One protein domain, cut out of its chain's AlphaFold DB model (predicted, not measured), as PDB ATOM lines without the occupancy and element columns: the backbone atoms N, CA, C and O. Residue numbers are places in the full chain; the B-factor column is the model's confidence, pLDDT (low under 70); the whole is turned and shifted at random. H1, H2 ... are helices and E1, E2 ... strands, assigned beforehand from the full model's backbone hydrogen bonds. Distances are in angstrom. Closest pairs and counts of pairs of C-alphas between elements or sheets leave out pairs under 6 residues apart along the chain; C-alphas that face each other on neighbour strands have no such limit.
ATOM      1  N   VAL A  58     -39.381  41.219 -28.108       96.06
ATOM      2  CA  VAL A  58     -38.023  40.658 -28.098       96.06
ATOM      3  C   VAL A  58     -37.703  40.067 -26.724       96.06
ATOM      4  O   VAL A  58     -37.898  40.717 -25.697       96.06
ATOM      5  N   LYS A  59     -37.216  38.824 -26.689       96.62
ATOM      6  CA  LYS A  59     -36.913  38.087 -25.451       96.62
ATOM      7  C   LYS A  59     -35.601  37.317 -25.569       96.62
ATOM      8  O   LYS A  59     -35.246  36.858 -26.653       96.62
ATOM      9  N   VAL A  60     -34.917  37.134 -24.440       96.75
ATOM     10  CA  VAL A  60     -33.732  36.272 -24.329       96.75
ATOM     11  C   VAL A  60     -34.064  35.073 -23.455       96.75
ATOM     12  O   VAL A  60     -34.552  35.229 -22.339       96.75
ATOM     13  N   ILE A  61     -33.789  33.877 -23.968       96.38
ATOM     14  CA  ILE A  61     -33.930  32.610 -23.253       96.38
ATOM     15  C   ILE A  61     -32.542  32.000 -23.093       96.38
ATOM     16  O   ILE A  61     -31.749  31.995 -24.034       96.38
ATOM     17  N   ILE A  62     -32.256  31.486 -21.899       96.38
ATOM     18  CA  ILE A  62     -31.029  30.750 -21.609       96.38
ATOM     19  C   ILE A  62     -31.424  29.321 -21.265       96.38
ATOM     20  O   ILE A  62     -32.116  29.090 -20.278       96.38
ATOM     21  N   ASN A  63     -30.956  28.375 -22.071       94.31
ATOM     22  CA  ASN A  63     -31.012  26.953 -21.769       94.31
ATOM     23  C   ASN A  63     -29.610  26.470 -21.407       94.31
ATOM     24  O   ASN A  63     -28.616  27.021 -21.884       94.31
ATOM     25  N   TYR A  64     -29.514  25.429 -20.589       93.62
ATOM     26  CA  TYR A  64     -28.232  24.819 -20.278       93.62
ATOM     27  C   TYR A  64     -28.338  23.300 -20.196       93.62
ATOM     28  O   TYR A  64     -29.413  22.741 -19.994       93.62
ATOM     29  N   SER A  65     -27.199  22.638 -20.356       90.81
ATOM     30  CA  SER A  65     -27.034  21.209 -20.102       90.81
ATOM     31  C   SER A  65     -25.654  20.968 -19.505       90.81
ATOM     32  O   SER A  65     -24.717  21.724 -19.771       90.81
ATOM     33  N   VAL A  66     -25.534  19.939 -18.672       89.25
ATOM     34  CA  VAL A  66     -24.265  19.551 -18.052       89.25
ATOM     35  C   VAL A  66     -23.956  18.120 -18.455       89.25
ATOM     36  O   VAL A  66     -24.764  17.228 -18.222       89.25
ATOM     37  N   SER A  67     -22.786  17.899 -19.051       83.44
ATOM     38  CA  SER A  67     -22.347  16.572 -19.485       83.44
ATOM     39  C   SER A  67     -21.094  16.123 -18.738       83.44
ATOM     40  O   SER A  67     -20.153  16.894 -18.521       83.44
ATOM     41  N   LYS A  68     -21.065  14.835 -18.379       76.69
ATOM     42  CA  LYS A  68     -19.882  14.138 -17.850       76.69
ATOM     43  C   LYS A  68     -19.046  13.569 -18.992       76.69
ATOM     44  O   LYS A  68     -18.656  12.413 -18.920       76.69
ATOM     45  N   ASN A  69     -18.851  14.316 -20.080       73.19
ATOM     46  CA  ASN A  69     -18.216  13.769 -21.276       73.19
ATOM     47  C   ASN A  69     -16.815  13.216 -20.931       73.19
ATOM     48  O   ASN A  69     -15.854  13.970 -20.756       73.19
ATOM     49  N   HIS A  70     -16.736  11.888 -20.801       67.88
ATOM     50  CA  HIS A  70     -15.566  11.171 -20.306       67.88
ATOM     51  C   HIS A  70     -14.378  11.272 -21.269       67.88
ATOM     52  O   HIS A  70     -13.248  11.048 -20.848       67.88
ATOM     53  N   GLU A  71     -14.618  11.658 -22.523       72.00
ATOM     54  CA  GLU A  71     -13.594  11.847 -23.551       72.00
ATOM     55  C   GLU A  71     -13.031  13.274 -23.537       72.00
ATOM     56  O   GLU A  71     -11.822  13.473 -23.662       72.00
ATOM     57  N   LEU A  72     -13.882  14.283 -23.308       66.94
ATOM     58  CA  LEU A  72     -13.456  15.687 -23.242       66.94
ATOM     59  C   LEU A  72     -12.713  16.019 -21.946       66.94
ATOM     60  O   LEU A  72     -11.768  16.810 -21.960       66.94
ATOM     61  N   ILE A  73     -13.113  15.418 -20.822       76.62
ATOM     62  CA  ILE A  73     -12.536  15.709 -19.501       76.62
ATOM     63  C   ILE A  73     -11.013  15.462 -19.454       76.62
ATOM     64  O   ILE A  73     -10.294  16.365 -19.015       76.62
ATOM     65  N   PRO A  74     -10.474  14.310 -19.906       77.75
ATOM     66  CA  PRO A  74      -9.030  14.073 -19.943       77.75
ATOM     67  C   PRO A  74      -8.268  15.112 -20.769       77.75
ATOM     68  O   PRO A  74      -7.193  15.549 -20.362       77.75
ATOM     69  N   ILE A  75      -8.839  15.541 -21.895       74.25
ATOM     70  CA  ILE A  75      -8.198  16.469 -22.833       74.25
ATOM     71  C   ILE A  75      -8.153  17.872 -22.232       74.25
ATOM     72  O   ILE A  75      -7.103  18.514 -22.223       74.25
ATOM     73  N   VAL A  76      -9.252  18.311 -21.620       73.44
ATOM     74  CA  VAL A  76      -9.317  19.559 -20.850       73.44
ATOM     75  C   VAL A  76      -8.296  19.549 -19.708       73.44
ATOM     76  O   VAL A  76      -7.530  20.501 -19.562       73.44
ATOM     77  N   LYS A  77      -8.211  18.458 -18.937       79.94
ATOM     78  CA  LYS A  77      -7.218  18.312 -17.857       79.94
ATOM     79  C   LYS A  77      -5.782  18.346 -18.376       79.94
ATOM     80  O   LYS A  77      -4.924  18.971 -17.755       79.94
ATOM     81  N   GLN A  78      -5.512  17.703 -19.511       77.19
ATOM     82  CA  GLN A  78      -4.200  17.727 -20.151       77.19
ATOM     83  C   GLN A  78      -3.833  19.137 -20.626       77.19
ATOM     84  O   GLN A  78      -2.695  19.560 -20.415       77.19
ATOM     85  N   LEU A  79      -4.785  19.880 -21.199       72.44
ATOM     86  CA  LEU A  79      -4.594  21.276 -21.595       72.44
ATOM     87  C   LEU A  79      -4.254  22.148 -20.385       72.44
ATOM     88  O   LEU A  79      -3.215  22.805 -20.395       72.44
ATOM     89  N   ILE A  80      -5.049  22.078 -19.315       73.38
ATOM     90  CA  ILE A  80      -4.791  22.828 -18.079       73.38
ATOM     91  C   ILE A  80      -3.414  22.483 -17.489       73.38
ATOM     92  O   ILE A  80      -2.645  23.377 -17.135       73.38
ATOM     93  N   LYS A  81      -3.060  21.189 -17.443       76.06
ATOM     94  CA  LYS A  81      -1.749  20.722 -16.968       76.06
ATOM     95  C   LYS A  81      -0.601  21.263 -17.827       76.06
ATOM     96  O   LYS A  81       0.423  21.672 -17.288       76.06
ATOM     97  N   SER A  82      -0.758  21.260 -19.153       67.62
ATOM     98  CA  SER A  82       0.277  21.692 -20.107       67.62
ATOM     99  C   SER A  82       0.598  23.185 -20.029       67.62
ATOM    100  O   SER A  82       1.742  23.576 -20.235       67.62
ATOM    101  N   GLN A  83      -0.392  24.000 -19.668       64.75
ATOM    102  CA  GLN A  83      -0.261  25.448 -19.510       64.75
ATOM    103  C   GLN A  83       0.283  25.849 -18.132       64.75
ATOM    104  O   GLN A  83       0.393  27.033 -17.843       64.75
ATOM    105  N   ASN A  84       0.595  24.873 -17.261       61.38
ATOM    106  CA  ASN A  84       1.109  25.082 -15.903       61.38
ATOM    107  C   ASN A  84       0.384  26.220 -15.162       61.38
ATOM    108  O   ASN A  84       1.002  27.070 -14.513       61.38
ATOM    109  N   MET A  85      -0.938  26.263 -15.340       61.62
ATOM    110  CA  MET A  85      -1.748  27.386 -14.912       61.62
ATOM    111  C   MET A  85      -1.638  27.534 -13.401       61.62
ATOM    112  O   MET A  85      -2.073  26.663 -12.649       61.62
ATOM    113  N   LYS A  86      -1.077  28.658 -12.946       58.34
ATOM    114  CA  LYS A  86      -1.122  29.071 -11.538       58.34
ATOM    115  C   LYS A  86      -2.507  29.635 -11.223       58.34
ATOM    116  O   LYS A  86      -2.658  30.814 -10.918       58.34
ATOM    117  N   GLU A  87      -3.526  28.805 -11.374       62.53
ATOM    118  CA  GLU A  87      -4.872  29.120 -10.914       62.53
ATOM    119  C   GLU A  87      -4.963  28.869  -9.401       62.53
ATOM    120  O   GLU A  87      -4.267  28.000  -8.874       62.53
ATOM    121  N   PRO A  88      -5.840  29.591  -8.684       65.44
ATOM    122  CA  PRO A  88      -6.095  29.335  -7.267       65.44
ATOM    123  C   PRO A  88      -6.765  27.972  -7.016       65.44
ATOM    124  O   PRO A  88      -6.859  27.543  -5.869       65.44
ATOM    125  N   PHE A  89      -7.242  27.302  -8.069       72.94
ATOM    126  CA  PHE A  89      -7.986  26.053  -7.999       72.94
ATOM    127  C   PHE A  89      -7.262  24.932  -8.758       72.94
ATOM    128  O   PHE A  89      -6.852  25.112  -9.905       72.94
ATOM    129  N   ASP A  90      -7.123  23.760  -8.130       80.69
ATOM    130  CA  ASP A  90      -6.499  22.579  -8.740       80.69
ATOM    131  C   ASP A  90      -7.463  21.886  -9.712       80.69
ATOM    132  O   ASP A  90      -8.054  20.835  -9.452       80.69
ATOM    133  N   TRP A  91      -7.625  22.510 -10.872       81.25
ATOM    134  CA  TRP A  91      -8.470  22.025 -11.953       81.25
ATOM    135  C   TRP A  91      -8.024  20.672 -12.530       81.25
ATOM    136  O   TRP A  91      -8.848  19.943 -13.087       81.25
ATOM    137  N   VAL A  92      -6.740  20.312 -12.405       82.00
ATOM    138  CA  VAL A  92      -6.207  19.039 -12.917       82.00
ATOM    139  C   VAL A  92      -6.788  17.875 -12.117       82.00
ATOM    140  O   VAL A  92      -7.247  16.881 -12.693       82.00
ATOM    141  N   ASN A  93      -6.825  18.011 -10.793       85.69
ATOM    142  CA  ASN A  93      -7.321  16.963  -9.904       85.69
ATOM    143  C   ASN A  93      -8.817  17.091  -9.585       85.69
ATOM    144  O   ASN A  93      -9.428  16.118  -9.147       85.69
ATOM    145  N   ALA A  94      -9.442  18.232  -9.878       85.62
ATOM    146  CA  ALA A  94     -10.865  18.438  -9.646       85.62
ATOM    147  C   ALA A  94     -11.772  17.453 -10.403       85.62
ATOM    148  O   ALA A  94     -11.487  17.011 -11.526       85.62
ATOM    149  N   ASN A  95     -12.914  17.144  -9.790       88.25
ATOM    150  CA  ASN A  95     -14.031  16.513 -10.477       88.25
ATOM    151  C   ASN A  95     -14.738  17.593 -11.304       88.25
ATOM    152  O   ASN A  95     -15.264  18.549 -10.735       88.25
ATOM    153  N   ILE A  96     -14.701  17.467 -12.629       88.19
ATOM    154  CA  ILE A  96     -15.191  18.492 -13.557       88.19
ATOM    155  C   ILE A  96     -16.292  17.944 -14.468       88.19
ATOM    156  O   ILE A  96     -16.398  16.736 -14.680       88.19
ATOM    157  N   ALA A  97     -17.103  18.844 -15.011       88.44
ATOM    158  CA  ALA A  97     -18.091  18.584 -16.051       88.44
ATOM    159  C   ALA A  97     -18.091  19.715 -17.084       88.44
ATOM    160  O   ALA A  97     -17.580  20.807 -16.827       88.44
ATOM    161  N   VAL A  98     -18.687  19.456 -18.247       86.38
ATOM    162  CA  VAL A  98     -18.871  20.460 -19.298       86.38
ATOM    163  C   VAL A  98     -20.283  21.029 -19.200       86.38
ATOM    164  O   VAL A  98     -21.261  20.313 -19.408       86.38
ATOM    165  N   LEU A  99     -20.384  22.319 -18.902       89.69
ATOM    166  CA  LEU A  99     -21.600  23.121 -18.952       89.69
ATOM    167  C   LEU A  99     -21.750  23.739 -20.349       89.69
ATOM    168  O   LEU A  99     -20.992  24.629 -20.731       89.69
ATOM    169  N   ARG A 100     -22.761  23.302 -21.098       90.75
ATOM    170  CA  ARG A 100     -23.198  23.930 -22.351       90.75
ATOM    171  C   ARG A 100     -24.298  24.932 -22.037       90.75
ATOM    172  O   ARG A 100     -25.311  24.564 -21.448       90.75
ATOM    173  N   VAL A 101     -24.121  26.177 -22.462       92.31
ATOM    174  CA  VAL A 101     -25.091  27.267 -22.324       92.31
ATOM    175  C   VAL A 101     -25.565  27.675 -23.714       92.31
ATOM    176  O   VAL A 101     -24.768  28.145 -24.516       92.31
ATOM    177  N   ALA A 102     -26.858  27.531 -23.988       94.50
ATOM    178  CA  ALA A 102     -27.494  27.980 -25.218       94.50
ATOM    179  C   ALA A 102     -28.280  29.272 -24.960       94.50
ATOM    180  O   ALA A 102     -29.267  29.288 -24.223       94.50
ATOM    181  N   VAL A 103     -27.841  30.364 -25.581       96.19
ATOM    182  CA  VAL A 103     -28.486  31.676 -25.528       96.19
ATOM    183  C   VAL A 103     -29.323  31.854 -26.780       96.19
ATOM    184  O   VAL A 103     -28.797  31.806 -27.890       96.19
ATOM    185  N   LYS A 104     -30.619  32.099 -26.606       97.62
ATOM    186  CA  LYS A 104     -31.565  32.308 -27.697       97.62
ATOM    187  C   LYS A 104     -32.176  33.701 -27.614       97.62
ATOM    188  O   LYS A 104     -32.849  34.020 -26.638       97.62
ATOM    189  N   LEU A 105     -31.975  34.511 -28.648       98.00
ATOM    190  CA  LEU A 105     -32.694  35.765 -28.862       98.00
ATOM    191  C   LEU A 105     -33.897  35.479 -29.762       98.00
ATOM    192  O   LEU A 105     -33.730  34.944 -30.855       98.00
ATOM    193  N   ILE A 106     -35.096  35.826 -29.308       97.56
ATOM    194  CA  ILE A 106     -36.350  35.630 -30.042       97.56
ATOM    195  C   ILE A 106     -36.955  36.996 -30.323       97.56
ATOM    196  O   ILE A 106     -37.139  37.776 -29.391       97.56
ATOM    197  N   ASN A 107     -37.296  37.271 -31.580       97.31
ATOM    198  CA  ASN A 107     -38.038  38.463 -31.961       97.31
ATOM    199  C   ASN A 107     -39.499  38.098 -32.259       97.31
ATOM    200  O   ASN A 107     -39.841  37.798 -33.395       97.31
ATOM    201  N   ASN A 108     -40.379  38.153 -31.255       96.19
ATOM    202  CA  ASN A 108     -41.828  38.003 -31.467       96.19
ATOM    203  C   ASN A 108     -42.526  39.345 -31.758       96.19
ATOM    204  O   ASN A 108     -43.756  39.404 -31.773       96.19
ATOM    205  N   GLY A 109     -41.760  40.424 -31.938       92.31
ATOM    206  CA  GLY A 109     -42.281  41.735 -32.300       92.31
ATOM    207  C   GLY A 109     -42.700  41.812 -33.769       92.31
ATOM    208  O   GLY A 109     -42.563  40.863 -34.540       92.31
ATOM    209  N   SER A 110     -43.211  42.976 -34.164       91.06
ATOM    210  CA  SER A 110     -43.619  43.265 -35.545       91.06
ATOM    211  C   SER A 110     -42.514  43.895 -36.396       91.06
ATOM    212  O   SER A 110     -42.631  43.914 -37.618       91.06
ATOM    213  N   ASN A 111     -41.450  44.405 -35.768       93.00
ATOM    214  CA  ASN A 111     -40.354  45.104 -36.434       93.00
ATOM    215  C   ASN A 111     -39.061  44.279 -36.382       93.00
ATOM    216  O   ASN A 111     -38.838  43.546 -35.413       93.00
ATOM    217  N   PRO A 112     -38.193  44.374 -37.403       95.62
ATOM    218  CA  PRO A 112     -36.856  43.811 -37.304       95.62
ATOM    219  C   PRO A 112     -36.063  44.520 -36.205       95.62
ATOM    220  O   PRO A 112     -36.236  45.714 -35.966       95.62
ATOM    221  N   VAL A 113     -35.151  43.783 -35.579       97.31
ATOM    222  CA  VAL A 113     -34.180  44.340 -34.632       97.31
ATOM    223  C   VAL A 113     -32.777  43.927 -35.030       97.31
ATOM    224  O   VAL A 113     -32.585  42.921 -35.712       97.31
ATOM    225  N   TYR A 114     -31.783  44.692 -34.600       97.75
ATOM    226  CA  TYR A 114     -30.382  44.384 -34.837       97.75
ATOM    227  C   TYR A 114     -29.687  44.212 -33.500       97.75
ATOM    228  O   TYR A 114     -29.723  45.126 -32.681       97.75
ATOM    229  N   TYR A 115     -29.037  43.074 -33.267       96.81
ATOM    230  CA  TYR A 115     -28.185  42.933 -32.089       96.81
ATOM    231  C   TYR A 115     -26.771  43.432 -32.396       96.81
ATOM    232  O   TYR A 115     -26.225  43.173 -33.476       96.81
ATOM    233  N   LYS A 116     -26.192  44.171 -31.447       95.00
ATOM    234  CA  LYS A 116     -24.797  44.609 -31.500       95.00
ATOM    235  C   LYS A 116     -23.892  43.450 -31.121       95.00
ATOM    236  O   LYS A 116     -24.109  42.794 -30.108       95.00
ATOM    237  N   THR A 117     -22.863  43.220 -31.922       95.44
ATOM    238  CA  THR A 117     -21.950  42.093 -31.745       95.44
ATOM    239  C   THR A 117     -20.547  42.430 -32.228       95.44
ATOM    240  O   THR A 117     -20.337  43.378 -32.980       95.44
ATOM    241  N   THR A 118     -19.580  41.612 -31.832       92.19
ATOM    242  CA  THR A 118     -18.227  41.600 -32.391       92.19
ATOM    243  C   THR A 118     -18.113  40.616 -33.561       92.19
ATOM    244  O   THR A 118     -19.101  39.974 -33.920       92.19
ATOM    245  N   SER A 119     -16.949  40.498 -34.210       89.25
ATOM    246  CA  SER A 119     -16.718  39.474 -35.245       89.25
ATOM    247  C   SER A 119     -16.571  38.075 -34.651       89.25
ATOM    248  O   SER A 119     -17.012  37.105 -35.267       89.25
ATOM    249  N   GLY A 120     -16.028  37.976 -33.437       87.56
ATOM    250  CA  GLY A 120     -15.950  36.723 -32.700       87.56
ATOM    251  C   GLY A 120     -15.515  36.912 -31.252       87.56
ATOM    252  O   GLY A 120     -14.934  37.940 -30.885       87.56
ATOM    253  N   CYS A 121     -15.806  35.897 -30.445       86.44
ATOM    254  CA  CYS A 121     -15.289  35.738 -29.094       86.44
ATOM    255  C   CYS A 121     -14.817  34.303 -28.872       86.44
ATOM    256  O   CYS A 121     -15.342  33.373 -29.484       86.44
ATOM    257  N   SER A 122     -13.871  34.129 -27.959       82.50
ATOM    258  CA  SER A 122     -13.368  32.829 -27.548       82.50
ATOM    259  C   SER A 122     -13.199  32.722 -26.036       82.50
ATOM    260  O   SER A 122     -12.842  33.685 -25.350       82.50
ATOM    261  N   GLY A 123     -13.440  31.520 -25.516       75.19
ATOM    262  CA  GLY A 123     -13.019  31.141 -24.172       75.19
ATOM    263  C   GLY A 123     -11.517  30.867 -24.176       75.19
ATOM    264  O   GLY A 123     -11.070  29.949 -24.869       75.19
ATOM    265  N   SER A 124     -10.743  31.660 -23.435       65.06
ATOM    266  CA  SER A 124      -9.275  31.623 -23.472       65.06
ATOM    267  C   SER A 124      -8.686  31.104 -22.159       65.06
ATOM    268  O   SER A 124      -9.186  31.435 -21.083       65.06
ATOM    269  N   LEU A 125      -7.623  30.296 -22.246       61.00
ATOM    270  CA  LEU A 125      -6.794  29.945 -21.089       61.00
ATOM    271  C   LEU A 125      -5.942  31.167 -20.672       61.00
ATOM    272  O   LEU A 125      -5.541  31.948 -21.537       61.00
ATOM    273  N   PRO A 126      -5.655  31.354 -19.372       52.91
ATOM    274  CA  PRO A 126      -4.840  32.453 -18.887       52.91
ATOM    275  C   PRO A 126      -3.431  32.444 -19.483       52.91
ATOM    276  O   PRO A 126      -2.862  31.428 -19.876       52.91
ATOM    277  N   TYR A 127      -2.914  33.659 -19.554       50.38
ATOM    278  CA  TYR A 127      -1.822  34.104 -20.397       50.38
ATOM    279  C   TYR A 127      -0.465  33.686 -19.815       50.38
ATOM    280  O   TYR A 127       0.038  34.359 -18.914       50.38
ATOM    281  N   ASP A 128       0.169  32.625 -20.324       45.12
ATOM    282  CA  ASP A 128       1.611  32.478 -20.090       45.12
ATOM    283  C   ASP A 128       2.464  32.066 -21.304       45.12
ATOM    284  O   ASP A 128       3.597  32.546 -21.375       45.12
ATOM    285  N   ARG A 129       1.979  31.331 -22.328       42.16
ATOM    286  CA  ARG A 129       2.789  31.075 -23.548       42.16
ATOM    287  C   ARG A 129       2.004  30.890 -24.850       42.16
ATOM    288  O   ARG A 129       1.333  29.885 -25.023       42.16
ATOM    289  N   VAL A 130       2.239  31.814 -25.794       40.97
ATOM    290  CA  VAL A 130       2.349  31.736 -27.284       40.97
ATOM    291  C   VAL A 130       1.283  30.982 -28.113       40.97
ATOM    292  O   VAL A 130       1.167  31.240 -29.307       40.97
ATOM    293  N   TRP A 131       0.434  30.141 -27.534       42.25
ATOM    294  CA  TRP A 131      -0.595  29.387 -28.239       42.25
ATOM    295  C   TRP A 131      -1.910  29.503 -27.476       42.25
ATOM    296  O   TRP A 131      -2.090  28.954 -26.393       42.25
ATOM    297  N   TRP A 132      -2.825  30.265 -28.060       44.53
ATOM    298  CA  TRP A 132      -4.193  30.477 -27.614       44.53
ATOM    299  C   TRP A 132      -4.965  29.157 -27.739       44.53
ATOM    300  O   TRP A 132      -5.621  28.888 -28.742       44.53
ATOM    301  N   ALA A 133      -4.874  28.294 -26.728       50.84
ATOM    302  CA  ALA A 133      -5.773  27.154 -26.641       50.84
ATOM    303  C   ALA A 133      -7.190  27.698 -26.413       50.84
ATOM    304  O   ALA A 133      -7.511  28.257 -25.363       50.84
ATOM    305  N   THR A 134      -8.005  27.598 -27.456       59.62
ATOM    306  CA  THR A 134      -9.386  28.067 -27.467       59.62
ATOM    307  C   THR A 134     -10.284  26.930 -27.023       59.62
ATOM    308  O   THR A 134     -10.329  25.894 -27.679       59.62
ATOM    309  N   LEU A 135     -10.996  27.113 -25.910       66.94
ATOM    310  CA  LEU A 135     -11.965  26.118 -25.439       66.94
ATOM    311  C   LEU A 135     -13.232  26.115 -26.294       66.94
ATOM    312  O   LEU A 135     -13.863  25.080 -26.474       66.94
ATOM    313  N   TRP A 136     -13.593  27.280 -26.821       75.25
ATOM    314  CA  TRP A 136     -14.682  27.468 -27.768       75.25
ATOM    315  C   TRP A 136     -14.504  28.799 -28.489       75.25
ATOM    316  O   TRP A 136     -13.965  29.750 -27.919       75.25
ATOM    317  N   GLU A 137     -14.999  28.876 -29.719       83.44
ATOM    318  CA  GLU A 137     -15.068  30.097 -30.517       83.44
ATOM    319  C   GLU A 137     -16.508  30.299 -30.986       83.44
ATOM    320  O   GLU A 137     -17.139  29.377 -31.503       83.44
ATOM    321  N   VAL A 138     -17.029  31.514 -30.826       87.19
ATOM    322  CA  VAL A 138     -18.348  31.908 -31.320       87.19
ATOM    323  C   VAL A 138     -18.190  33.114 -32.232       87.19
ATOM    324  O   VAL A 138     -17.693  34.165 -31.823       87.19
ATOM    325  N   LYS A 139     -18.653  32.977 -33.476       91.12
ATOM    326  CA  LYS A 139     -18.727  34.082 -34.438       91.12
ATOM    327  C   LYS A 139     -19.972  34.916 -34.177       91.12
ATOM    328  O   LYS A 139     -21.052  34.373 -33.963       91.12
ATOM    329  N   LYS A 140     -19.827  36.239 -34.269       92.69
ATOM    330  CA  LYS A 140     -20.921  37.208 -34.085       92.69
ATOM    331  C   LYS A 140     -21.781  36.951 -32.831       92.69
ATOM    332  O   LYS A 140     -22.993  36.745 -32.973       92.69
ATOM    333  N   PRO A 141     -21.176  36.935 -31.628       93.00
ATOM    334  CA  PRO A 141     -21.855  36.531 -30.411       93.00
ATOM    335  C   PRO A 141     -23.074  37.395 -30.063       93.00
ATOM    336  O   PRO A 141     -22.992  38.619 -30.054       93.00
ATOM    337  N   LEU A 142     -24.193  36.757 -29.714       92.81
ATOM    338  CA  LEU A 142     -25.414  37.421 -29.239       92.81
ATOM    339  C   LEU A 142     -25.159  38.249 -27.973       92.81
ATOM    340  O   LEU A 142     -25.647  39.362 -27.818       92.81
ATOM    341  N   GLY A 143     -24.388  37.672 -27.063       91.00
ATOM    342  CA  GLY A 143     -23.993  38.226 -25.781       91.00
ATOM    343  C   GLY A 143     -23.145  37.182 -25.067       91.00
ATOM    344  O   GLY A 143     -23.238  35.995 -25.374       91.00
ATOM    345  N   ILE A 144     -22.294  37.612 -24.142       91.56
ATOM    346  CA  ILE A 144     -21.379  36.705 -23.442       91.56
ATOM    347  C   ILE A 144     -22.042  36.265 -22.133       91.56
ATOM    348  O   ILE A 144     -22.369  37.134 -21.314       91.56
ATOM    349  N   PRO A 145     -22.231  34.953 -21.898       92.88
ATOM    350  CA  PRO A 145     -22.709  34.465 -20.614       92.88
ATOM    351  C   PRO A 145     -21.752  34.836 -19.483       92.88
ATOM    352  O   PRO A 145     -20.567  34.504 -19.496       92.88
ATOM    353  N   ARG A 146     -22.287  35.523 -18.477       92.69
ATOM    354  CA  ARG A 146     -21.631  35.758 -17.194       92.69
ATOM    355  C   ARG A 146     -22.103  34.694 -16.225       92.69
ATOM    356  O   ARG A 146     -23.283  34.662 -15.874       92.69
ATOM    357  N   ILE A 147     -21.183  33.833 -15.818       91.62
ATOM    358  CA  ILE A 147     -21.466  32.745 -14.890       91.62
ATOM    359  C   ILE A 147     -20.973  33.153 -13.508       91.62
ATOM    360  O   ILE A 147     -19.842  33.597 -13.338       91.62
ATOM    361  N   THR A 148     -21.854  33.016 -12.530       92.81
ATOM    362  CA  THR A 148     -21.577  33.227 -11.108       92.81
ATOM    363  C   THR A 148     -21.655  31.876 -10.418       92.81
ATOM    364  O   THR A 148     -22.579  31.113 -10.694       92.81
ATOM    365  N   ALA A 149     -20.684  31.571  -9.560       92.06
ATOM    366  CA  ALA A 149     -20.656  30.342  -8.778       92.06
ATOM    367  C   ALA A 149     -20.935  30.680  -7.308       92.06
ATOM    368  O   ALA A 149     -20.224  31.486  -6.712       92.06
ATOM    369  N   GLU A 150     -21.990  30.091  -6.751       93.94
ATOM    370  CA  GLU A 150     -22.257  30.051  -5.306       93.94
ATOM    371  C   GLU A 150     -21.518  28.867  -4.667       93.94
ATOM    372  O   GLU A 150     -21.021  28.964  -3.550       93.94
ATOM    373  N   GLU A 151     -21.443  27.754  -5.400       93.19
ATOM    374  CA  GLU A 151     -20.728  26.536  -5.040       93.19
ATOM    375  C   GLU A 151     -19.979  26.014  -6.267       93.19
ATOM    376  O   GLU A 151     -20.518  25.999  -7.379       93.19
ATOM    377  N   GLY A 152     -18.743  25.568  -6.057       90.31
ATOM    378  CA  GLY A 152     -17.860  25.134  -7.131       90.31
ATOM    379  C   GLY A 152     -17.155  26.286  -7.852       90.31
ATOM    380  O   GLY A 152     -17.140  27.426  -7.393       90.31
ATOM    381  N   ALA A 153     -16.538  25.979  -8.990       89.44
ATOM    382  CA  ALA A 153     -15.819  26.932  -9.827       89.44
ATOM    383  C   ALA A 153     -16.204  26.772 -11.304       89.44
ATOM    384  O   ALA A 153     -16.689  25.718 -11.720       89.44
ATOM    385  N   VAL A 154     -15.961  27.822 -12.097       88.00
ATOM    386  CA  VAL A 154     -16.198  27.857 -13.550       88.00
ATOM    387  C   VAL A 154     -14.939  28.272 -14.313       88.00
ATOM    388  O   VAL A 154     -14.184  29.135 -13.869       88.00
ATOM    389  N   PHE A 155     -14.740  27.663 -15.477       81.12
ATOM    390  CA  PHE A 155     -13.598  27.856 -16.355       81.12
ATOM    391  C   PHE A 155     -14.028  27.862 -17.842       81.12
ATOM    392  O   PHE A 155     -14.932  27.116 -18.205       81.12
ATOM    393  N   PRO A 156     -13.427  28.673 -18.732       71.31
ATOM    394  CA  PRO A 156     -12.487  29.738 -18.421       71.31
ATOM    395  C   PRO A 156     -13.211  30.884 -17.711       71.31
ATOM    396  O   PRO A 156     -14.382  31.161 -17.975       71.31
ATOM    397  N   SER A 157     -12.510  31.564 -16.807       65.81
ATOM    398  CA  SER A 157     -13.056  32.734 -16.108       65.81
ATOM    399  C   SER A 157     -13.141  33.971 -17.012       65.81
ATOM    400  O   SER A 157     -13.891  34.901 -16.721       65.81
ATOM    401  N   GLN A 158     -12.396  33.983 -18.125       72.56
ATOM    402  CA  GLN A 158     -12.305  35.109 -19.048       72.56
ATOM    403  C   GLN A 158     -12.685  34.706 -20.478       72.56
ATOM    404  O   GLN A 158     -12.321  33.644 -20.983       72.56
ATOM    405  N   THR A 159     -13.428  35.592 -21.140       81.38
ATOM    406  CA  THR A 159     -13.754  35.515 -22.569       81.38
ATOM    407  C   THR A 159     -13.060  36.668 -23.279       81.38
ATOM    408  O   THR A 159     -13.173  37.815 -22.845       81.38
ATOM    409  N   LEU A 160     -12.363  36.374 -24.373       82.88
ATOM    410  CA  LEU A 160     -11.723  37.377 -25.218       82.88
ATOM    411  C   LEU A 160     -12.576  37.615 -26.456       82.88
ATOM    412  O   LEU A 160     -13.066  36.673 -27.069       82.88
ATOM    413  N   CYS A 161     -12.742  38.876 -26.837       85.00
ATOM    414  CA  CYS A 161     -13.554  39.268 -27.981       85.00
ATOM    415  C   CYS A 161     -12.798  40.242 -28.868       85.00
ATOM    416  O   CYS A 161     -12.062  41.102 -28.389       85.00
ATOM    417  N   THR A 162     -13.024  40.142 -30.173       86.81
ATOM    418  CA  THR A 162     -12.502  41.121 -31.128       86.81
ATOM    419  C   THR A 162     -13.123  42.496 -30.878       86.81
ATOM    420  O   THR A 162     -14.321  42.575 -30.630       86.81
ATOM    421  N   ALA A 163     -12.364  43.580 -31.048       84.00
ATOM    422  CA  ALA A 163     -12.864  44.953 -30.884       84.00
ATOM    423  C   ALA A 163     -13.752  45.457 -32.044       84.00
ATOM    424  O   ALA A 163     -14.121  46.629 -32.084       84.00
ATOM    425  N   SER A 164     -14.074  44.606 -33.021       85.62
ATOM    426  CA  SER A 164     -14.915  44.977 -34.158       85.62
ATOM    427  C   SER A 164     -16.362  45.205 -33.718       85.62
ATOM    428  O   SER A 164     -16.866  44.507 -32.841       85.62
ATOM    429  N   LEU A 165     -17.044  46.159 -34.351       89.56
ATOM    430  CA  LEU A 165     -18.467  46.410 -34.136       89.56
ATOM    431  C   LEU A 165     -19.252  45.960 -35.366       89.56
ATOM    432  O   LEU A 165     -18.987  46.394 -36.482       89.56
ATOM    433  N   ASN A 166     -20.226  45.089 -35.145       94.00
ATOM    434  CA  ASN A 166     -21.098  44.525 -36.158       94.00
ATOM    435  C   ASN A 166     -22.552  44.569 -35.680       94.00
ATOM    436  O   ASN A 166     -22.837  44.588 -34.482       94.00
ATOM    437  N   TYR A 167     -23.466  44.535 -36.645       95.81
ATOM    438  CA  TYR A 167     -24.904  44.490 -36.419       95.81
ATOM    439  C   TYR A 167     -25.470  43.312 -37.190       95.81
ATOM    440  O   TYR A 167     -25.184  43.146 -38.377       95.81
ATOM    441  N   VAL A 168     -26.273  42.490 -36.525       97.06
ATOM    442  CA  VAL A 168     -26.930  41.355 -37.171       97.06
ATOM    443  C   VAL A 168     -28.426  41.505 -37.010       97.06
ATOM    444  O   VAL A 168     -28.933  41.660 -35.900       97.06
ATOM    445  N   LYS A 169     -29.116  41.485 -38.150       97.56
ATOM    446  CA  LYS A 169     -30.563  41.622 -38.234       97.56
ATOM    447  C   LYS A 169     -31.250  40.337 -37.774       97.56
ATOM    448  O   LYS A 169     -30.831  39.251 -38.163       97.56
ATOM    449  N   VAL A 170     -32.328  40.488 -37.016       97.56
ATOM    450  CA  VAL A 170     -33.261  39.428 -36.624       97.56
ATOM    451  C   VAL A 170     -34.650  39.866 -37.062       97.56
ATOM    452  O   VAL A 170     -35.174  40.874 -36.572       97.56
ATOM    453  N   GLN A 171     -35.237  39.152 -38.019       97.38
ATOM    454  CA  GLN A 171     -36.549  39.516 -38.550       97.38
ATOM    455  C   GLN A 171     -37.658  39.211 -37.533       97.38
ATOM    456  O   GLN A 171     -37.455  38.435 -36.592       97.38
ATOM    457  N   PRO A 172     -38.849  39.809 -37.698       96.25
ATOM    458  CA  PRO A 172     -40.036  39.385 -36.966       96.25
ATOM    459  C   PRO A 172     -40.254  37.872 -37.067       96.25
ATOM    460  O   PRO A 172     -40.149  37.297 -38.150       96.25
ATOM    461  N   LYS A 173     -40.607  37.246 -35.943       94.00
ATOM    462  CA  LYS A 173     -40.836  35.800 -35.767       94.00
ATOM    463  C   LYS A 173     -39.597  34.917 -35.961       94.00
ATOM    464  O   LYS A 173     -39.725  33.695 -35.989       94.00
ATOM    465  N   GLU A 174     -38.407  35.504 -36.058       97.25
ATOM    466  CA  GLU A 174     -37.155  34.751 -36.080       97.25
ATOM    467  C   GLU A 174     -36.548  34.601 -34.685       97.25
ATOM    468  O   GLU A 174     -36.841  35.332 -33.733       97.25
ATOM    469  N   SER A 175     -35.639  33.635 -34.586       96.25
ATOM    470  CA  SER A 175     -34.786  33.483 -33.421       96.25
ATOM    471  C   SER A 175     -33.372  33.115 -33.827       96.25
ATOM    472  O   SER A 175     -33.176  32.329 -34.751       96.25
ATOM    473  N   VAL A 176     -32.400  33.631 -33.087       96.69
ATOM    474  CA  VAL A 176     -30.986  33.279 -33.219       96.69
ATOM    475  C   VAL A 176     -30.582  32.558 -31.943       96.69
ATOM    476  O   VAL A 176     -30.898  33.028 -30.853       96.69
ATOM    477  N   THR A 177     -29.908  31.416 -32.073       96.06
ATOM    478  CA  THR A 177     -29.389  30.646 -30.933       96.06
ATOM    479  C   THR A 177     -27.886  30.498 -31.068       96.06
ATOM    480  O   THR A 177     -27.387  30.274 -32.169       96.06
ATOM    481  N   GLN A 178     -27.172  30.634 -29.958       93.56
ATOM    482  CA  GLN A 178     -25.731  30.433 -29.897       93.56
ATOM    483  C   GLN A 178     -25.328  29.705 -28.634       93.56
ATOM    484  O   GLN A 178     -25.964  29.853 -27.591       93.56
ATOM    485  N   GLU A 179     -24.253  28.941 -28.743       91.62
ATOM    486  CA  GLU A 179     -23.834  28.009 -27.713       91.62
ATOM    487  C   GLU A 179     -22.439  28.331 -27.216       91.62
ATOM    488  O   GLU A 179     -21.545  28.681 -27.984       91.62
ATOM    489  N   PHE A 180     -22.282  28.199 -25.909       89.56
ATOM    490  CA  PHE A 180     -21.065  28.490 -25.177       89.56
ATOM    491  C   PHE A 180     -20.747  27.303 -24.278       89.56
ATOM    492  O   PHE A 180     -21.653  26.684 -23.716       89.56
ATOM    493  N   PHE A 181     -19.461  27.004 -24.121       87.19
ATOM    494  CA  PHE A 181     -19.003  25.834 -23.378       87.19
ATOM    495  C   PHE A 181     -18.126  26.257 -22.213       87.19
ATOM    496  O   PHE A 181     -17.175  27.013 -22.363       87.19
ATOM    497  N   TYR A 182     -18.436  25.755 -21.034       87.19
ATOM    498  CA  TYR A 182     -17.686  26.044 -19.827       87.19
ATOM    499  C   TYR A 182     -17.354  24.738 -19.130       87.19
ATOM    500  O   TYR A 182     -18.088  23.759 -19.218       87.19
ATOM    501  N   ILE A 183     -16.240  24.723 -18.427       87.31
ATOM    502  CA  ILE A 183     -15.852  23.658 -17.521       87.31
ATOM    503  C   ILE A 183     -16.265  24.103 -16.125       87.31
ATOM    504  O   ILE A 183     -15.932  25.204 -15.697       87.31
ATOM    505  N   ILE A 184     -17.011  23.265 -15.425       89.94
ATOM    506  CA  ILE A 184     -17.442  23.515 -14.049       89.94
ATOM    507  C   ILE A 184     -16.951  22.397 -13.144       89.94
ATOM    508  O   ILE A 184     -16.736  21.273 -13.598       89.94
ATOM    509  N   THR A 185     -16.774  22.691 -11.863       91.06
ATOM    510  CA  THR A 185     -16.481  21.660 -10.863       91.06
ATOM    511  C   THR A 185     -17.734  20.887 -10.480       91.06
ATOM    512  O   THR A 185     -18.845  21.242 -10.856       91.06
ATOM    513  N   ARG A 186     -17.561  19.820  -9.708       89.19
ATOM    514  CA  ARG A 186     -18.653  19.032  -9.142       89.19
ATOM    515  C   ARG A 186     -18.469  18.934  -7.630       89.19
ATOM    516  O   ARG A 186     -17.394  18.493  -7.212       89.19
ATOM    517  N   PRO A 187     -19.481  19.295  -6.829       92.25
ATOM    518  CA  PRO A 187     -20.755  19.917  -7.222       92.25
ATOM    519  C   PRO A 187     -20.587  21.344  -7.792       92.25
ATOM    520  O   PRO A 187     -19.527  21.963  -7.663       92.25
ATOM    521  N   PHE A 188     -21.639  21.844  -8.447       93.25
ATOM    522  CA  PHE A 188     -21.745  23.225  -8.915       93.25
ATOM    523  C   PHE A 188     -23.142  23.791  -8.675       93.25
ATOM    524  O   PHE A 188     -24.148  23.203  -9.079       93.25
ATOM    525  N   LYS A 189     -23.194  24.993  -8.108       95.81
ATOM    526  CA  LYS A 189     -24.412  25.787  -7.980       95.81
ATOM    527  C   LYS A 189     -24.107  27.223  -8.361       95.81
ATOM    528  O   LYS A 189     -23.142  27.809  -7.878       95.81
ATOM    529  N   GLY A 190     -24.935  27.806  -9.214       94.94
ATOM    530  CA  GLY A 190     -24.672  29.142  -9.714       94.94
ATOM    531  C   GLY A 190     -25.770  29.721 -10.588       94.94
ATOM    532  O   GLY A 190     -26.858  29.161 -10.738       94.94
ATOM    533  N   GLY A 191     -25.464  30.865 -11.188       95.19
ATOM    534  CA  GLY A 191     -26.349  31.577 -12.099       95.19
ATOM    535  C   GLY A 191     -25.641  31.960 -13.388       95.19
ATOM    536  O   GLY A 191     -24.478  32.361 -13.373       95.19
ATOM    537  N   VAL A 192     -26.363  31.878 -14.500       95.25
ATOM    538  CA  VAL A 192     -25.951  32.392 -15.807       95.25
ATOM    539  C   VAL A 192     -26.766  33.643 -16.097       95.25
ATOM    540  O   VAL A 192     -27.996  33.598 -16.068       95.25
ATOM    541  N   LYS A 193     -26.096  34.750 -16.409       95.75
ATOM    542  CA  LYS A 193     -26.722  35.992 -16.872       95.75
ATOM    543  C   LYS A 193     -26.163  36.379 -18.233       95.75
ATOM    544  O   LYS A 193     -24.952  36.375 -18.431       95.75
ATOM    545  N   VAL A 194     -27.034  36.759 -19.160       95.75
ATOM    546  CA  VAL A 194     -26.644  37.297 -20.469       95.75
ATOM    547  C   VAL A 194     -27.363  38.617 -20.680       95.75
ATOM    548  O   VAL A 194     -28.551  38.728 -20.390       95.75
ATOM    549  N   ALA A 195     -26.642  39.606 -21.200       95.44
ATOM    550  CA  ALA A 195     -27.198  40.870 -21.656       95.44
ATOM    551  C   ALA A 195     -26.919  41.009 -23.155       95.44
ATOM    552  O   ALA A 195     -25.776  40.851 -23.586       95.44
ATOM    553  N   ILE A 196     -27.963  41.292 -23.931       96.38
ATOM    554  CA  ILE A 196     -27.888  41.528 -25.374       96.38
ATOM    555  C   ILE A 196     -28.299  42.967 -25.636       96.38
ATOM    556  O   ILE A 196     -29.373  43.395 -25.214       96.38
ATOM    557  N   VAL A 197     -27.456  43.708 -26.351       95.88
ATOM    558  CA  VAL A 197     -27.781  45.065 -26.796       95.88
ATOM    559  C   VAL A 197     -28.426  44.983 -28.172       95.88
ATOM    560  O   VAL A 197     -27.820  44.468 -29.111       95.88
ATOM    561  N   ILE A 198     -29.641  45.505 -28.298       97.06
ATOM    562  CA  ILE A 198     -30.369  45.617 -29.561       97.06
ATOM    563  C   ILE A 198     -30.588  47.081 -29.943       97.06
ATOM    564  O   ILE A 198     -30.649  47.961 -29.082       97.06
ATOM    565  N   VAL A 199     -30.742  47.321 -31.243       96.25
ATOM    566  CA  VAL A 199     -31.055  48.616 -31.863       96.25
ATOM    567  C   VAL A 199     -32.099  48.436 -32.975       96.25
ATOM    568  O   VAL A 199     -32.183  47.340 -33.546       96.25
ATOM    569  N   PRO A 200     -32.892  49.472 -33.307       95.31
ATOM    570  CA  PRO A 200     -33.867  49.386 -34.396       95.31
ATOM    571  C   PRO A 200     -33.192  49.346 -35.775       95.31
ATOM    572  O   PRO A 200     -33.704  48.717 -36.696       95.31
ATOM    573  N   GLU A 201     -32.014  49.961 -35.905       95.00
ATOM    574  CA  GLU A 201     -31.191  49.980 -37.116       95.00
ATOM    575  C   GLU A 201     -29.700  50.156 -36.767       95.00
ATOM    576  O   GLU A 201     -29.379  50.642 -35.672       95.00
ATOM    577  N   PRO A 202     -28.765  49.756 -37.650       94.25
ATOM    578  CA  PRO A 202     -27.333  49.932 -37.415       94.25
ATOM    579  C   PRO A 202     -26.967  51.389 -37.109       94.25
ATOM    580  O   PRO A 202     -27.453  52.299 -37.769       94.25
ATOM    581  N   LEU A 203     -26.072  51.597 -36.135       90.44
ATOM    582  CA  LEU A 203     -25.603  52.922 -35.691       90.44
ATOM    583  C   LEU A 203     -26.696  53.845 -35.109       90.44
ATOM    584  O   LEU A 203     -26.439  55.030 -34.910       90.44
ATOM    585  N   SER A 204     -27.886  53.322 -34.792       89.75
ATOM    586  CA  SER A 204     -28.918  54.098 -34.098       89.75
ATOM    587  C   SER A 204     -28.439  54.577 -32.724       89.75
ATOM    588  O   SER A 204     -27.809  53.826 -31.977       89.75
ATOM    589  N   ASN A 205     -28.828  55.800 -32.357       88.56
ATOM    590  CA  ASN A 205     -28.608  56.366 -31.022       88.56
ATOM    591  C   ASN A 205     -29.565  55.788 -29.963       88.56
ATOM    592  O   ASN A 205     -29.465  56.127 -28.787       88.56
ATOM    593  N   THR A 206     -30.529  54.956 -30.376       91.69
ATOM    594  CA  THR A 206     -31.483  54.308 -29.472       91.69
ATOM    595  C   THR A 206     -31.090  52.856 -29.258       91.69
ATOM    596  O   THR A 206     -31.060  52.063 -30.199       91.69
ATOM    597  N   GLU A 207     -30.847  52.491 -28.003       94.44
ATOM    598  CA  GLU A 207     -30.410  51.153 -27.615       94.44
ATOM    599  C   GLU A 207     -31.324  50.576 -26.544       94.44
ATOM    600  O   GLU A 207     -31.838  51.287 -25.678       94.44
ATOM    601  N   LYS A 208     -31.496  49.258 -26.576       95.75
ATOM    602  CA  LYS A 208     -32.162  48.523 -25.508       95.75
ATOM    603  C   LYS A 208     -31.322  47.320 -25.115       95.75
ATOM    604  O   LYS A 208     -30.847  46.580 -25.969       95.75
ATOM    605  N   ILE A 209     -31.172  47.111 -23.810       96.38
ATOM    606  CA  ILE A 209     -30.578  45.896 -23.259       96.38
ATOM    607  C   ILE A 209     -31.711  44.927 -22.932       96.38
ATOM    608  O   ILE A 209     -32.626  45.277 -22.182       96.38
ATOM    609  N   ILE A 210     -31.645  43.724 -23.495       96.81
ATOM    610  CA  ILE A 210     -32.515  42.602 -23.146       96.81
ATOM    611  C   ILE A 210     -31.677  41.597 -22.363       96.81
ATOM    612  O   ILE A 210     -30.624  41.155 -22.828       96.81
ATOM    613  N   GLU A 211     -32.130  41.254 -21.163       95.56
ATOM    614  CA  GLU A 211     -31.416  40.345 -20.272       95.56
ATOM    615  C   GLU A 211     -32.117  38.988 -20.186       95.56
ATOM    616  O   GLU A 211     -33.344  38.900 -20.190       95.56
ATOM    617  N   GLY A 212     -31.319  37.930 -20.079       93.94
ATOM    618  CA  GLY A 212     -31.762  36.587 -19.728       93.94
ATOM    619  C   GLY A 212     -31.014  36.101 -18.493       93.94
ATOM    620  O   GLY A 212     -29.842  36.438 -18.294       93.94
ATOM    621  N   THR A 213     -31.680  35.298 -17.665       95.38
ATOM    622  CA  THR A 213     -31.050  34.637 -16.515       95.38
ATOM    623  C   THR A 213     -31.491  33.182 -16.416       95.38
ATOM    624  O   THR A 213     -32.621  32.850 -16.766       95.38
ATOM    625  N   ALA A 214     -30.598  32.321 -15.940       94.75
ATOM    626  CA  ALA A 214     -30.891  30.932 -15.607       94.75
ATOM    627  C   ALA A 214     -30.127  30.532 -14.344       94.75
ATOM    628  O   ALA A 214     -29.000  30.977 -14.125       94.75
ATOM    629  N   LYS A 215     -30.735  29.682 -13.514       94.56
ATOM    630  CA  LYS A 215     -30.059  29.050 -12.375       94.56
ATOM    631  C   LYS A 215     -29.543  27.688 -12.806       94.56
ATOM    632  O   LYS A 215     -30.276  26.946 -13.446       94.56
ATOM    633  N   VAL A 216     -28.313  27.374 -12.428       92.69
ATOM    634  CA  VAL A 216     -27.673  26.087 -12.694       92.69
ATOM    635  C   VAL A 216     -27.442  25.401 -11.359       92.69
ATOM    636  O   VAL A 216     -26.833  25.973 -10.457       92.69
ATOM    637  N   ASN A 217     -27.931  24.173 -11.239       92.06
ATOM    638  CA  ASN A 217     -27.668  23.312 -10.096       92.06
ATOM    639  C   ASN A 217     -27.244  21.936 -10.604       92.06
ATOM    640  O   ASN A 217     -27.963  21.320 -11.391       92.06
ATOM    641  N   TYR A 218     -26.068  21.487 -10.183       88.38
ATOM    642  CA  TYR A 218     -25.487  20.223 -10.588       88.38
ATOM    643  C   TYR A 218     -24.758  19.566  -9.417       88.38
ATOM    644  O   TYR A 218     -23.653  19.955  -9.049       88.38
ATOM    645  N   SER A 219     -25.393  18.555  -8.828       79.00
ATOM    646  CA  SER A 219     -24.916  17.916  -7.592       79.00
ATOM    647  C   SER A 219     -24.360  16.506  -7.795       79.00
ATOM    648  O   SER A 219     -23.844  15.926  -6.845       79.00
TER     649      SER A 219
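AT A GLANCE: This is residues 58 to 219 of the 220 residues of an uncharacterized protein of Thermoprotei archaeon (UniProt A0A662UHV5). Two long, strongly twisted sheets stand partly face to face as a loose sandwich: E1, E2 and E9 make one wall, and E10, E11 and E6 make the other, with E1 and E11 side by side along one border. A small third sheet of E4, E5 and E7 lies beside the border strand E9, while E3 and E8 extend the second wall at one end of the long axis, and H1 with the long link after it lies at the opposite end. The printed part has 162 residues with one named helix and eleven named strands, in the order E1, H1, E2 to E11, and the class is mostly strand. The three-stranded sheets run E1, E2, E9 and E5, E4, E7, both antiparallel; the sheet of E3, E6, E8, E10 and E11 is branched. The whole is compact, with a radius of gyration of the C-alphas of 17.1 A and spans of 51 by 36 by 25 A.

HOW THE PARTS SIT: In the branched sheet, E10, residues 188 to 199, has three neighbours, each antiparallel to it. E11, residues 208 to 218, lies on one side of it and forms a hairpin with it; N 192 and O 214 are 2.8 A apart, within hydrogen-bond range. E6, residues 146 to 151, and E3, residues 113 to 117, lie on the other side, with N 148 and O 191 at 2.8 A and N 116 and O 197 at 2.9 A. The pairing is staggered: E6 is beside residues 188 to 193 of E10, and E3 is beside residues 197 to 199. E8, residues 166 to 170, is the antiparallel neighbour of E3 on the side away from E10, with N 115 and O 168 at 3.0 A. In the second sheet, E2, residues 96 to 107, is the inner strand between E1, residues 58 to 67, and E9, residues 175 to 185; N 63 and O 102 are 2.9 A apart, and N 101 and O 180 are 2.8 A apart. E1 and E11 have 15 pairs of C-alphas within 8 A, the closest being those of Val 60 and Gly 212, 5.0 A apart. E2 and E11 are near each other, with 10 pairs of C-alphas within 10 A. E3 runs on into E4, residues 120 to 124, at 43 degrees. E4 is the inner strand between E5, residues 134 to 139, and E7, residues 159 to 161, with N 123 and O 136 at 3.0 A and N 122 and O 160 at 2.8 A; E4 and E5 form a hairpin. The closest C-alphas of E5 and E9 are those of Trp 136 and Phe 181, 6.4 A apart. H1, residues 72 to 82, only grazes the sheet of E1, E2 and E9 with its residues 72 to 77; Ile 73 and Ile 96 have the closest C-alphas of H1 and E2, 7.1 A apart. Every O i to N i+4 pair in H1 is within hydrogen-bond range. Residues 154 to 155 pair antiparallel with residues 183 to 184 of E9.

IN THESE COORDINATES: E1 begins at C-alpha 58, (-38.023, 40.658, -28.098), and is 30.0 A long. H1 measures 15.3 A and ends at C-alpha 82, (0.277, 21.692, -20.107). E2 and E10 each measure 35.5 A, E9 31.4 A and E11 32.7 A. E6 is 15.3 A long; E3, E4, E5, E7 and E8 are shorter. E11 ends at C-alpha 218, (-25.487, 20.223, -10.588).

THE WHOLE: The two C-alphas farthest apart are those of Asn 84 and Ser 110, at 52.1 A. The printed part has no cut. The link from H1 to E2, residues 83 to 95, is long. The mean pLDDT of the printed part is 85.5; 22 residues are under 70, among them residues 82 to 88 and 124 to 135.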